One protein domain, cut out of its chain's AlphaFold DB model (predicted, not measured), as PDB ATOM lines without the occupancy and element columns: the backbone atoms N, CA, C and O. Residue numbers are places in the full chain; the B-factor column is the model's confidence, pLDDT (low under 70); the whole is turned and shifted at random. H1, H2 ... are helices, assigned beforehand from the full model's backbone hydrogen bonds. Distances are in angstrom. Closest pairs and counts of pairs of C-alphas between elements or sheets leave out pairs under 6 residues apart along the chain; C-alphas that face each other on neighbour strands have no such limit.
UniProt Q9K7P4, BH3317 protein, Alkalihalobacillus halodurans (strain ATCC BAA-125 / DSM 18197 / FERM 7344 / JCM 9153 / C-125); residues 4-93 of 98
ATOM      1  N   VAL A   4     114.928  -6.372  97.381       89.50
ATOM      2  CA  VAL A   4     116.233  -7.039  97.524       89.50
ATOM      3  C   VAL A   4     116.330  -8.275  96.623       89.50
ATOM      4  O   VAL A   4     117.317  -8.412  95.914       89.50
ATOM      5  N   GLU A   5     115.275  -9.095  96.566       89.25
ATOM      6  CA  GLU A   5     115.219 -10.308  95.730       89.25
ATOM      7  C   GLU A   5     115.349  -9.960  94.238       89.25
ATOM      8  O   GLU A   5     116.082 -10.610  93.500       89.25
ATOM      9  N   LEU A   6     114.703  -8.873  93.797       90.44
ATOM     10  CA  LEU A   6     114.826  -8.400  92.417       90.44
ATOM     11  C   LEU A   6     116.243  -7.921  92.088       90.44
ATOM     12  O   LEU A   6     116.731  -8.174  90.991       90.44
ATOM     13  N   ILE A   7     116.880  -7.187  93.004       91.56
ATOM     14  CA  ILE A   7     118.245  -6.687  92.795       91.56
ATOM     15  C   ILE A   7     119.217  -7.863  92.675       91.56
ATOM     16  O   ILE A   7     120.079  -7.837  91.801       91.56
ATOM     17  N   GLU A   8     119.060  -8.894  93.506       91.31
ATOM     18  CA  GLU A   8     119.849 -10.126  93.412       91.31
ATOM     19  C   GLU A   8     119.629 -10.822  92.065       91.31
ATOM     20  O   GLU A   8     120.594 -11.015  91.329       91.31
ATOM     21  N   ALA A   9     118.376 -11.077  91.671       88.88
ATOM     22  CA  ALA A   9     118.056 -11.696  90.381       88.88
ATOM     23  C   ALA A   9     118.609 -10.896  89.185       88.88
ATOM     24  O   ALA A   9     119.075 -11.467  88.197       88.88
ATOM     25  N   LEU A  10     118.589  -9.564  89.275       90.38
ATOM     26  CA  LEU A  10     119.142  -8.666  88.265       90.38
ATOM     27  C   LEU A  10     120.664  -8.762  88.173       90.38
ATOM     28  O   LEU A  10     121.188  -8.830  87.063       90.38
ATOM     29  N   LYS A  11     121.367  -8.800  89.309       88.81
ATOM     30  CA  LYS A  11     122.826  -8.962  89.346       88.81
ATOM     31  C   LYS A  11     123.249 -10.328  88.805       88.81
ATOM     32  O   LYS A  11     124.076 -10.364  87.901       88.81
ATOM     33  N   THR A  12     122.600 -11.411  89.237       89.50
ATOM     34  CA  THR A  12     122.832 -12.761  88.690       89.50
ATOM     35  C   THR A  12     122.613 -12.789  87.179       89.50
ATOM     36  O   THR A  12     123.460 -13.255  86.423       89.50
ATOM     37  N   THR A  13     121.513 -12.199  86.700       89.00
ATOM     38  CA  THR A  13     121.204 -12.169  85.263       89.00
ATOM     39  C   THR A  13     122.256 -11.401  84.452       89.00
ATOM     40  O   THR A  13     122.554 -11.798  83.330       89.00
ATOM     41  N   LEU A  14     122.826 -10.319  84.996       85.81
ATOM     42  CA  LEU A  14     123.898  -9.555  84.345       85.81
ATOM     43  C   LEU A  14     125.224 -10.319  84.259       85.81
ATOM     44  O   LEU A  14     125.987 -10.086  83.319       85.81
ATOM     45  N   GLU A  15     125.508 -11.174  85.242       86.62
ATOM     46  CA  GLU A  15     126.730 -11.983  85.311       86.62
ATOM     47  C   GLU A  15     126.641 -13.238  84.434       86.62
ATOM     48  O   GLU A  15     127.624 -13.618  83.798       86.62
ATOM     49  N   GLU A  16     125.469 -13.871  84.375       87.94
ATOM     50  CA  GLU A  16     125.298 -15.186  83.750       87.94
ATOM     51  C   GLU A  16     124.758 -15.146  82.315       87.94
ATOM     52  O   GLU A  16     124.899 -16.127  81.581       87.94
ATOM     53  N   LYS A  17     124.119 -14.045  81.893       85.12
ATOM     54  CA  LYS A  17     123.455 -13.949  80.584       85.12
ATOM     55  C   LYS A  17     123.971 -12.766  79.771       85.12
ATOM     56  O   LYS A  17     124.250 -11.695  80.302       85.12
ATOM     57  N   GLU A  18     124.040 -12.943  78.452       85.69
ATOM     58  CA  GLU A  18     124.329 -11.834  77.541       85.69
ATOM     59  C   GLU A  18     123.148 -10.860  77.507       85.69
ATOM     60  O   GLU A  18     122.038 -11.213  77.097       85.69
ATOM     61  N   LEU A  19     123.398  -9.616  77.914       87.19
ATOM     62  CA  LEU A  19     122.418  -8.538  77.883       87.19
ATOM     63  C   LEU A  19     122.881  -7.373  76.994       87.19
ATOM     64  O   LEU A  19     124.081  -7.165  76.799       87.19
ATOM     65  N   PRO A  20     121.948  -6.559  76.472       90.25
ATOM     66  CA  PRO A  20     122.306  -5.314  75.805       90.25
ATOM     67  C   PRO A  20     123.127  -4.398  76.721       90.25
ATOM     68  O   PRO A  20     122.828  -4.267  77.906       90.25
ATOM     69  N   ALA A  21     124.107  -3.675  76.167       89.19
ATOM     70  CA  ALA A  21     124.950  -2.745  76.932       89.19
ATOM     71  C   ALA A  21     124.136  -1.714  77.742       89.19
ATOM     72  O   ALA A  21     124.516  -1.348  78.852       89.19
ATOM     73  N   LEU A  22     122.985  -1.277  77.221       90.94
ATOM     74  CA  LEU A  22     122.091  -0.354  77.923       90.94
ATOM     75  C   LEU A  22     121.424  -0.968  79.158       90.94
ATOM     76  O   LEU A  22     121.125  -0.228  80.090       90.94
ATOM     77  N   ALA A  23     121.228  -2.288  79.207       91.88
ATOM     78  CA  ALA A  23     120.788  -2.963  80.425       91.88
ATOM     79  C   ALA A  23     121.827  -2.796  81.532       91.88
ATOM     80  O   ALA A  23     121.475  -2.342  82.618       91.88
ATOM     81  N   TYR A  24     123.108  -3.029  81.234       90.50
ATOM     82  CA  TYR A  24     124.192  -2.777  82.187       90.50
ATOM     83  C   TYR A  24     124.209  -1.316  82.650       90.50
ATOM     84  O   TYR A  24     124.232  -1.054  83.852       90.50
ATOM     85  N   GLN A  25     124.122  -0.359  81.721       92.00
ATOM     86  CA  GLN A  25     124.108   1.069  82.065       92.00
ATOM     87  C   GLN A  25     122.917   1.446  82.950       92.00
ATOM     88  O   GLN A  25     123.080   2.175  83.925       92.00
ATOM     89  N   TYR A  26     121.728   0.920  82.654       93.50
ATOM     90  CA  TYR A  26     120.534   1.137  83.467       93.50
ATOM     91  C   TYR A  26     120.696   0.602  84.891       93.50
ATOM     92  O   TYR A  26     120.280   1.262  85.845       93.50
ATOM     93  N   VAL A  27     121.308  -0.574  85.058       92.25
ATOM     94  CA  VAL A  27     121.523  -1.143  86.393       92.25
ATOM     95  C   VAL A  27     122.544  -0.337  87.184       92.25
ATOM     96  O   VAL A  27     122.258   0.000  88.330       92.25
ATOM     97  N   ILE A  28     123.676   0.040  86.582       93.00
ATOM     98  CA  ILE A  28     124.702   0.856  87.255       93.00
ATOM     99  C   ILE A  28     124.129   2.227  87.641       93.00
ATOM    100  O   ILE A  28     124.330   2.705  88.758       93.00
ATOM    101  N   TRP A  29     123.365   2.851  86.744       95.19
ATOM    102  CA  TRP A  29     122.696   4.123  87.015       95.19
ATOM    103  C   TRP A  29     121.728   4.032  88.202       95.19
ATOM    104  O   TRP A  29     121.708   4.922  89.060       95.19
ATOM    105  N   ASN A  30     120.952   2.948  88.282       94.88
ATOM    106  CA  ASN A  30     120.057   2.703  89.409       94.88
ATOM    107  C   ASN A  30     120.807   2.380  90.698       94.88
ATOM    108  O   ASN A  30     120.414   2.865  91.756       94.88
ATOM    109  N   GLU A  31     121.894   1.617  90.625       93.69
ATOM    110  CA  GLU A  31     122.744   1.318  91.776       93.69
ATOM    111  C   GLU A  31     123.320   2.602  92.385       93.69
ATOM    112  O   GLU A  31     123.237   2.796  93.598       93.69
ATOM    113  N   ALA A  32     123.778   3.545  91.552       93.62
ATOM    114  CA  ALA A  32     124.238   4.863  91.997       93.62
ATOM    115  C   ALA A  32     123.146   5.690  92.713       93.62
ATOM    116  O   ALA A  32     123.462   6.586  93.495       93.62
ATOM    117  N   ARG A  33     121.865   5.375  92.481       94.31
ATOM    118  CA  ARG A  33     120.687   5.974  93.141       94.31
ATOM    119  C   ARG A  33     120.117   5.096  94.255       94.31
ATOM    120  O   ARG A  33     118.989   5.312  94.696       94.31
ATOM    121  N   GLY A  34     120.850   4.068  94.687       93.25
ATOM    122  CA  GLY A  34     120.396   3.123  95.711       93.25
ATOM    123  C   GLY A  34     119.128   2.364  95.315       93.25
ATOM    124  O   GLY A  34     118.350   1.975  96.185       93.25
ATOM    125  N   TYR A  35     118.890   2.198  94.011       93.38
ATOM    126  CA  TYR A  35     117.677   1.621  93.436       93.38
ATOM    127  C   TYR A  35     116.393   2.334  93.879       93.38
ATOM    128  O   TYR A  35     115.359   1.687  94.002       93.38
ATOM    129  N   GLN A  36     116.433   3.642  94.159       93.75
ATOM    130  CA  GLN A  36     115.274   4.410  94.647       93.75
ATOM    131  C   GLN A  36     114.516   5.174  93.555       93.75
ATOM    132  O   GLN A  36     113.575   5.901  93.859       93.75
ATOM    133  N   THR A  37     114.885   4.991  92.291       94.81
ATOM    134  CA  THR A  37     114.220   5.653  91.166       94.81
ATOM    135  C   THR A  37     112.782   5.153  90.982       94.81
ATOM    136  O   THR A  37     112.411   4.014  91.320       94.81
ATOM    137  N   GLN A  38     111.948   6.011  90.408       94.00
ATOM    138  CA  GLN A  38     110.627   5.650  89.926       94.00
ATOM    139  C   GLN A  38     110.748   4.602  88.827       94.00
ATOM    140  O   GLN A  38     110.089   3.568  88.908       94.00
ATOM    141  N   SER A  39     111.626   4.806  87.845       93.94
ATOM    142  CA  SER A  39     111.847   3.850  86.755       93.94
ATOM    143  C   SER A  39     112.181   2.439  87.250       93.94
ATOM    144  O   SER A  39     111.647   1.476  86.702       93.94
ATOM    145  N   PHE A  40     112.969   2.279  88.319       95.19
ATOM    146  CA  PHE A  40     113.225   0.961  88.913       95.19
ATOM    147  C   PHE A  40     111.998   0.378  89.616       95.19
ATOM    148  O   PHE A  40     111.745  -0.823  89.553       95.19
ATOM    149  N   SER A  41     111.189   1.223  90.254       94.38
ATOM    150  CA  SER A  41     109.916   0.803  90.852       94.38
ATOM    151  C   SER A  41     108.925   0.311  89.788       94.38
ATOM    152  O   SER A  41     108.254  -0.701  89.984       94.38
ATOM    153  N   TRP A  42     108.886   0.973  88.629       92.75
ATOM    154  CA  TRP A  42     108.126   0.529  87.459       92.75
ATOM    155  C   TRP A  42     108.683  -0.767  86.867       92.75
ATOM    156  O   TRP A  42     107.913  -1.667  86.536       92.75
ATOM    157  N   PHE A  43     110.005  -0.889  86.747       93.50
ATOM    158  CA  PHE A  43     110.653  -2.122  86.307       93.50
ATOM    159  C   PHE A  43     110.263  -3.292  87.217       93.50
ATOM    160  O   PHE A  43     109.767  -4.301  86.724       93.50
ATOM    161  N   GLN A  44     110.354  -3.114  88.538       94.12
ATOM    162  CA  GLN A  44     109.925  -4.105  89.524       94.12
ATOM    163  C   GLN A  44     108.475  -4.554  89.301       94.12
ATOM    164  O   GLN A  44     108.220  -5.754  89.213       94.12
ATOM    165  N   ALA A  45     107.535  -3.615  89.168       93.25
ATOM    166  CA  ALA A  45     106.129  -3.946  88.938       93.25
ATOM    167  C   ALA A  45     105.913  -4.727  87.627       93.25
ATOM    168  O   ALA A  45     105.127  -5.673  87.592       93.25
ATOM    169  N   ASN A  46     106.638  -4.371  86.561       92.38
ATOM    170  CA  ASN A  46     106.568  -5.084  85.285       92.38
ATOM    171  C   ASN A  46     107.133  -6.505  85.376       92.38
ATOM    172  O   ASN A  46     106.562  -7.409  84.772       92.38
ATOM    173  N   ILE A  47     108.205  -6.724  86.142       94.75
ATOM    174  CA  ILE A  47     108.734  -8.072  86.384       94.75
ATOM    175  C   ILE A  47     107.713  -8.924  87.138       94.75
ATOM    176  O   ILE A  47     107.427 -10.038  86.709       94.75
ATOM    177  N   GLU A  48     107.101  -8.399  88.204       94.62
ATOM    178  CA  GLU A  48     106.065  -9.129  88.955       94.62
ATOM    179  C   GLU A  48     104.881  -9.521  88.064       94.62
ATOM    180  O   GLU A  48     104.384 -10.652  88.127       94.62
ATOM    181  N   LEU A  49     104.457  -8.598  87.198       94.56
ATOM    182  CA  LEU A  49     103.403  -8.844  86.226       94.56
ATOM    183  C   LEU A  49     103.815  -9.911  85.204       94.56
ATOM    184  O   LEU A  49     103.039 -10.824  84.939       94.56
ATOM    185  N   LEU A  50     105.028  -9.827  84.658       94.62
ATOM    186  CA  LEU A  50     105.530 -10.760  83.652       94.62
ATOM    187  C   LEU A  50     105.655 -12.185  84.206       94.62
ATOM    188  O   LEU A  50     105.179 -13.123  83.568       94.62
ATOM    189  N   CYS A  51     106.203 -12.342  85.418       95.31
ATOM    190  CA  CYS A  51     106.242 -13.632  86.112       95.31
ATOM    191  C   CYS A  51     104.835 -14.219  86.275       95.31
ATOM    192  O   CYS A  51     104.628 -15.411  86.057       95.31
ATOM    193  N   SER A  52     103.859 -13.379  86.632       94.75
ATOM    194  CA  SER A  52     102.475 -13.811  86.858       94.75
ATOM    195  C   SER A  52     101.757 -14.194  85.562       94.75
ATOM    196  O   SER A  52     101.023 -15.178  85.538       94.75
ATOM    197  N   LEU A  53     101.951 -13.422  84.487       95.94
ATOM    198  CA  LEU A  53     101.285 -13.638  83.201       95.94
ATOM    199  C   LEU A  53     101.849 -14.838  82.441       95.94
ATOM    200  O   LEU A  53     101.088 -15.572  81.815       95.94
ATOM    201  N   GLU A  54     103.168 -15.026  82.474       96.06
ATOM    202  CA  GLU A  54     103.842 -16.069  81.696       96.06
ATOM    203  C   GLU A  54     104.216 -17.302  82.527       96.06
ATOM    204  O   GLU A  54     104.723 -18.273  81.972       96.06
ATOM    205  N   ALA A  55     103.944 -17.287  83.837       93.88
ATOM    206  CA  ALA A  55     104.315 -18.349  84.775       93.88
ATOM    207  C   ALA A  55     105.815 -18.708  84.716       93.88
ATOM    208  O   ALA A  55     106.191 -19.879  84.789       93.88
ATOM    209  N   ILE A  56     106.667 -17.689  84.577       94.44
ATOM    210  CA  ILE A  56     108.130 -17.816  84.538       94.44
ATOM    211  C   ILE A  56     108.769 -17.341  85.843       94.44
ATOM    212  O   ILE A  56     108.181 -16.562  86.598       94.44
ATOM    213  N   ASP A  57     109.989 -17.808  86.101       92.44
ATOM    214  CA  ASP A  57     110.791 -17.349  87.232       92.44
ATOM    215  C   ASP A  57     111.287 -15.897  87.049       92.44
ATOM    216  O   ASP A  57     111.222 -15.307  85.964       92.44
ATOM    217  N   GLN A  58     111.782 -15.312  88.143       91.31
ATOM    218  CA  GLN A  58     112.218 -13.916  88.185       91.31
ATOM    219  C   GLN A  58     113.430 -13.635  87.292       91.31
ATOM    220  O   GLN A  58     113.450 -12.606  86.623       91.31
ATOM    221  N   GLU A  59     114.419 -14.524  87.242       92.38
ATOM    222  CA  GLU A  59     115.623 -14.333  86.425       92.38
ATOM    223  C   GLU A  59     115.289 -14.384  84.930       92.38
ATOM    224  O   GLU A  59     115.816 -13.614  84.125       92.38
ATOM    225  N   SER A  60     114.377 -15.271  84.541       92.88
ATOM    226  CA  SER A  60     113.835 -15.373  83.188       92.88
ATOM    227  C   SER A  60     113.049 -14.118  82.807       92.88
ATOM    228  O   SER A  60     113.245 -13.580  81.712       92.88
ATOM    229  N   ALA A  61     112.211 -13.602  83.711       94.31
ATOM    230  CA  ALA A  61     111.471 -12.362  83.501       94.31
ATOM    231  C   ALA A  61     112.398 -11.142  83.385       94.31
ATOM    232  O   ALA A  61     112.246 -10.339  82.462       94.31
ATOM    233  N   VAL A  62     113.386 -11.023  84.277       94.06
ATOM    234  CA  VAL A  62     114.391  -9.952  84.254       94.06
ATOM    235  C   VAL A  62     115.191  -9.997  82.962       94.06
ATOM    236  O   VAL A  62     115.285  -8.983  82.272       94.06
ATOM    237  N   HIS A  63     115.692 -11.173  82.584       93.94
ATOM    238  CA  HIS A  63     116.409 -11.357  81.328       93.94
ATOM    239  C   HIS A  63     115.565 -10.889  80.137       93.94
ATOM    240  O   HIS A  63     116.016 -10.067  79.341       93.94
ATOM    241  N   LYS A  64     114.306 -11.339  80.049       93.12
ATOM    242  CA  LYS A  64     113.388 -10.958  78.966       93.12
ATOM    243  C   LYS A  64     113.123  -9.450  78.926       93.12
ATOM    244  O   LYS A  64     113.096  -8.866  77.845       93.12
ATOM    245  N   ALA A  65     112.951  -8.809  80.081       92.19
ATOM    246  CA  ALA A  65     112.737  -7.367  80.152       92.19
ATOM    247  C   ALA A  65     113.985  -6.585  79.716       92.19
ATOM    248  O   ALA A  65     113.882  -5.675  78.892       92.19
ATOM    249  N   CYS A  66     115.169  -6.968  80.199       92.50
ATOM    250  CA  CYS A  66     116.434  -6.315  79.862       92.50
ATOM    251  C   CYS A  66     116.818  -6.469  78.380       92.50
ATOM    252  O   CYS A  66     117.422  -5.560  77.815       92.50
ATOM    253  N   GLN A  67     116.409  -7.555  77.714       91.56
ATOM    254  CA  GLN A  67     116.584  -7.733  76.263       91.56
ATOM    255  C   GLN A  67     115.898  -6.631  75.434       91.56
ATOM    256  O   GLN A  67     116.314  -6.348  74.314       91.56
ATOM    257  N   SER A  68     114.878  -5.955  75.979       88.00
ATOM    258  CA  SER A  68     114.208  -4.849  75.282       88.00
ATOM    259  C   SER A  68     115.020  -3.545  75.255       88.00
ATOM    260  O   SER A  68     114.682  -2.629  74.499       88.00
ATOM    261  N   PHE A  69     116.120  -3.448  76.014       91.12
ATOM    262  CA  PHE A  69     116.905  -2.217  76.179       91.12
ATOM    263  C   PHE A  69     117.916  -2.072  75.035       91.12
ATOM    264  O   PHE A  69     119.128  -2.086  75.219       91.12
ATOM    265  N   THR A  70     117.413  -1.994  73.808       87.06
ATOM    266  CA  THR A  70     118.239  -2.107  72.594       87.06
ATOM    267  C   THR A  70     118.831  -0.778  72.124       87.06
ATOM    268  O   THR A  70     119.869  -0.761  71.471       87.06
ATOM    269  N   HIS A  71     118.186   0.345  72.439       86.25
ATOM    270  CA  HIS A  71     118.613   1.687  72.038       86.25
ATOM    271  C   HIS A  71     118.041   2.745  72.993       86.25
ATOM    272  O   HIS A  71     117.106   2.472  73.746       86.25
ATOM    273  N   ILE A  72     118.573   3.970  72.952       84.38
ATOM    274  CA  ILE A  72     118.177   5.046  73.879       84.38
ATOM    275  C   ILE A  72     116.679   5.385  73.804       84.38
ATOM    276  O   ILE A  72     116.053   5.639  74.826       84.38
ATOM    277  N   GLY A  73     116.077   5.305  72.613       82.75
ATOM    278  CA  GLY A  73     114.635   5.501  72.435       82.75
ATOM    279  C   GLY A  73     113.797   4.447  73.167       82.75
ATOM    280  O   GLY A  73     112.773   4.781  73.756       82.75
ATOM    281  N   ALA A  74     114.259   3.193  73.225       85.19
ATOM    282  CA  ALA A  74     113.606   2.158  74.024       85.19
ATOM    283  C   ALA A  74     113.683   2.466  75.528       85.19
ATOM    284  O   ALA A  74     112.736   2.171  76.257       85.19
ATOM    285  N   MET A  75     114.758   3.121  75.983       88.00
ATOM    286  CA  MET A  75     114.910   3.520  77.385       88.00
ATOM    287  C   MET A  75     113.869   4.552  77.821       88.00
ATOM    288  O   MET A  75     113.491   4.533  78.985       88.00
ATOM    289  N   ALA A  76     113.327   5.372  76.916       85.44
ATOM    290  CA  ALA A  76     112.233   6.293  77.244       85.44
ATOM    291  C   ALA A  76     110.931   5.562  77.645       85.44
ATOM    292  O   ALA A  76     110.121   6.088  78.404       85.44
ATOM    293  N   ASN A  77     110.733   4.315  77.194       83.56
ATOM    294  CA  ASN A  77     109.580   3.505  77.609       83.56
ATOM    295  C   ASN A  77     109.744   2.916  79.021       83.56
ATOM    296  O   ASN A  77     108.749   2.571  79.671       83.56
ATOM    297  N   VAL A  78     110.996   2.798  79.476       87.12
ATOM    298  CA  VAL A  78     111.392   2.247  80.780       87.12
ATOM    299  C   VAL A  78     111.515   3.369  81.812       87.12
ATOM    300  O   VAL A  78     110.971   3.277  82.911       87.12
ATOM    301  N   ILE A  79     112.188   4.454  81.438       92.25
ATOM    302  CA  ILE A  79     112.400   5.660  82.230       92.25
ATOM    303  C   ILE A  79     111.406   6.714  81.744       92.25
ATOM    304  O   ILE A  79     111.714   7.567  80.919       92.25
ATOM    305  N   ARG A  80     110.165   6.577  82.214       86.56
ATOM    306  CA  ARG A  80     109.038   7.422  81.786       86.56
ATOM    307  C   ARG A  80     109.066   8.818  82.395       86.56
ATOM    308  O   ARG A  80     108.457   9.732  81.850       86.56
ATOM    309  N   ASP A  81     109.708   8.948  83.551       92.56
ATOM    310  CA  ASP A  81     109.904  10.235  84.198       92.56
ATOM    311  C   ASP A  81     110.961  11.030  83.422       92.56
ATOM    312  O   ASP A  81     112.062  10.540  83.160       92.56
ATOM    313  N   GLN A  82     110.596  12.239  82.994       90.12
ATOM    314  CA  GLN A  82     111.439  13.045  82.116       90.12
ATOM    315  C   GLN A  82     112.722  13.508  82.817       90.12
ATOM    316  O   GLN A  82     113.765  13.587  82.165       90.12
ATOM    317  N   GLU A  83     112.661  13.794  84.120       92.44
ATOM    318  CA  GLU A  83     113.832  14.197  84.900       92.44
ATOM    319  C   GLU A  83     114.786  13.012  85.060       92.44
ATOM    320  O   GLU A  83     115.971  13.140  84.759       92.44
ATOM    321  N   GLU A  84     114.268  11.831  85.416       94.56
ATOM    322  CA  GLU A  84     115.075  10.607  85.479       94.56
ATOM    323  C   GLU A  84     115.684  10.238  84.122       94.56
ATOM    324  O   GLU A  84     116.817   9.763  84.064       94.56
ATOM    325  N   PHE A  85     114.967  10.458  83.018       93.00
ATOM    326  CA  PHE A  85     115.492  10.163  81.686       93.00
ATOM    327  C   PHE A  85     116.631  11.111  81.296       93.00
ATOM    328  O   PHE A  85     117.648  10.664  80.761       93.00
ATOM    329  N   GLN A  86     116.502  12.410  81.583       91.12
ATOM    330  CA  GLN A  86     117.576  13.387  81.366       91.12
ATOM    331  C   GLN A  86     118.797  13.098  82.240       91.12
ATOM    332  O   GLN A  86     119.938  13.181  81.780       91.12
ATOM    333  N   ASP A  87     118.556  12.724  83.489       93.50
ATOM    334  CA  ASP A  87     119.577  12.325  84.443       93.50
ATOM    335  C   ASP A  87     120.293  11.029  84.008       93.50
ATOM    336  O   ASP A  87     121.522  10.956  84.048       93.50
ATOM    337  N   PHE A  88     119.563  10.049  83.470       93.44
ATOM    338  CA  PHE A  88     120.138   8.853  82.846       93.44
ATOM    339  C   PHE A  88     120.972   9.181  81.598       93.44
ATOM    340  O   PHE A  88     122.088   8.681  81.446       93.44
ATOM    341  N   CYS A  89     120.473  10.050  80.715       90.62
ATOM    342  CA  CYS A  89     121.226  10.498  79.539       90.62
ATOM    343  C   CYS A  89     122.523  11.211  79.946       90.62
ATOM    344  O   CYS A  89     123.582  10.942  79.376       90.62
ATOM    345  N   THR A  90     122.452  12.051  80.982       91.12
ATOM    346  CA  THR A  90     123.611  12.738  81.568       91.12
ATOM    347  C   THR A  90     124.610  11.740  82.146       91.12
ATOM    348  O   THR A  90     125.799  11.834  81.856       91.12
ATOM    349  N   PHE A  91     124.139  10.740  82.899       91.56
ATOM    350  CA  PHE A  91     124.976   9.663  83.434       91.56
ATOM    351  C   PHE A  91     125.738   8.916  82.330       91.56
ATOM    352  O   PHE A  91     126.919   8.611  82.490       91.56
ATOM    353  N   MET A  92     125.095   8.669  81.187       89.88
ATOM    354  CA  MET A  92     125.730   8.014  80.042       89.88
ATOM    355  C   MET A  92     126.574   8.950  79.161       89.88
ATOM    356  O   MET A  92     127.149   8.485  78.177       89.88
ATOM    357  N   ASN A  93     126.656  10.249  79.476       84.56
ATOM    358  CA  ASN A  93     127.239  11.281  78.608       84.56
ATOM    359  C   ASN A  93     126.639  11.297  77.186       84.56
ATOM    360  O   ASN A  93     127.339  11.542  76.202       84.56
TER     361      ASN A  93
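This is residues 4 to 93 of the 98 residues of the protein "BH3317 protein" of Alkalihalobacillus halodurans (strain ATCC BAA-125 / DSM 18197 / FERM 7344 / JCM 9153 / C-125) (UniProt Q9K7P4). The longest helix, H3, runs along one side of an elongated body; H4 crosses its later part, with H1 packed on H4, while H5 meets its early part and H6 lies crosswise beyond that end. H2 lies on the side away from H3, near the body's middle. The printed part has 90 residues with six named helices, H1 to H6 in chain order, and no named strand: an all helix domain. It is compact, with a radius of gyration of the C-alphas of 12.3 A, and spans 36 by 24 by 23 A, only just elongated.

H3, residues 38 to 54, is 24.2 A long from C-alpha 38 at (110.627, 5.650, 89.926) to C-alpha 54. H4 holds residues 58 to 66, and H1 residues 4 to 16, 18.4 A long, from C-alpha 4 at (116.233, -7.039, 97.524). H2 holds residues 21 to 32, 16.9 A long. H5 is residues 72 to 78; H6 is residues 82 to 91, ending at C-alpha 91 (124.976, 9.663, 83.434).

Helix packing is mostly crossed, touching helices standing at large angles. H3 touches H4 with residues 47 to 51 alone, at a steep tilt of 60 degrees, opposite ways; the closest C-alphas, of Ile 47 and Ala 61, are 5.8 A apart. H4 touches H1, closest at C-alphas 59 and 9, 5.3 A. H3 only just touches H5, with 3 pairs of C-alphas within 8 A, through residues 39 to 43 alone; C-alphas 39 and 78 are closest, 6.2 A. H2 only just touches H6, also with 3 pairs, through residues 26 to 29 alone; C-alphas 29 and 88 are closest, 6.8 A. H1 and H6 are apart. Every O i to N i+4 pair is within hydrogen-bond range in H1, H2, H3, H4 and H6; in H5 1 of 3 is, beside 4 of 4 O i to N i+3 pairs.

The C-alphas farthest apart, of Ala 55 and Asn 93, are 38.0 A apart. The printed part has no cut, and its five links between helices are tight. Mean pLDDT of the printed part is 91.3; no printed residue is under 70.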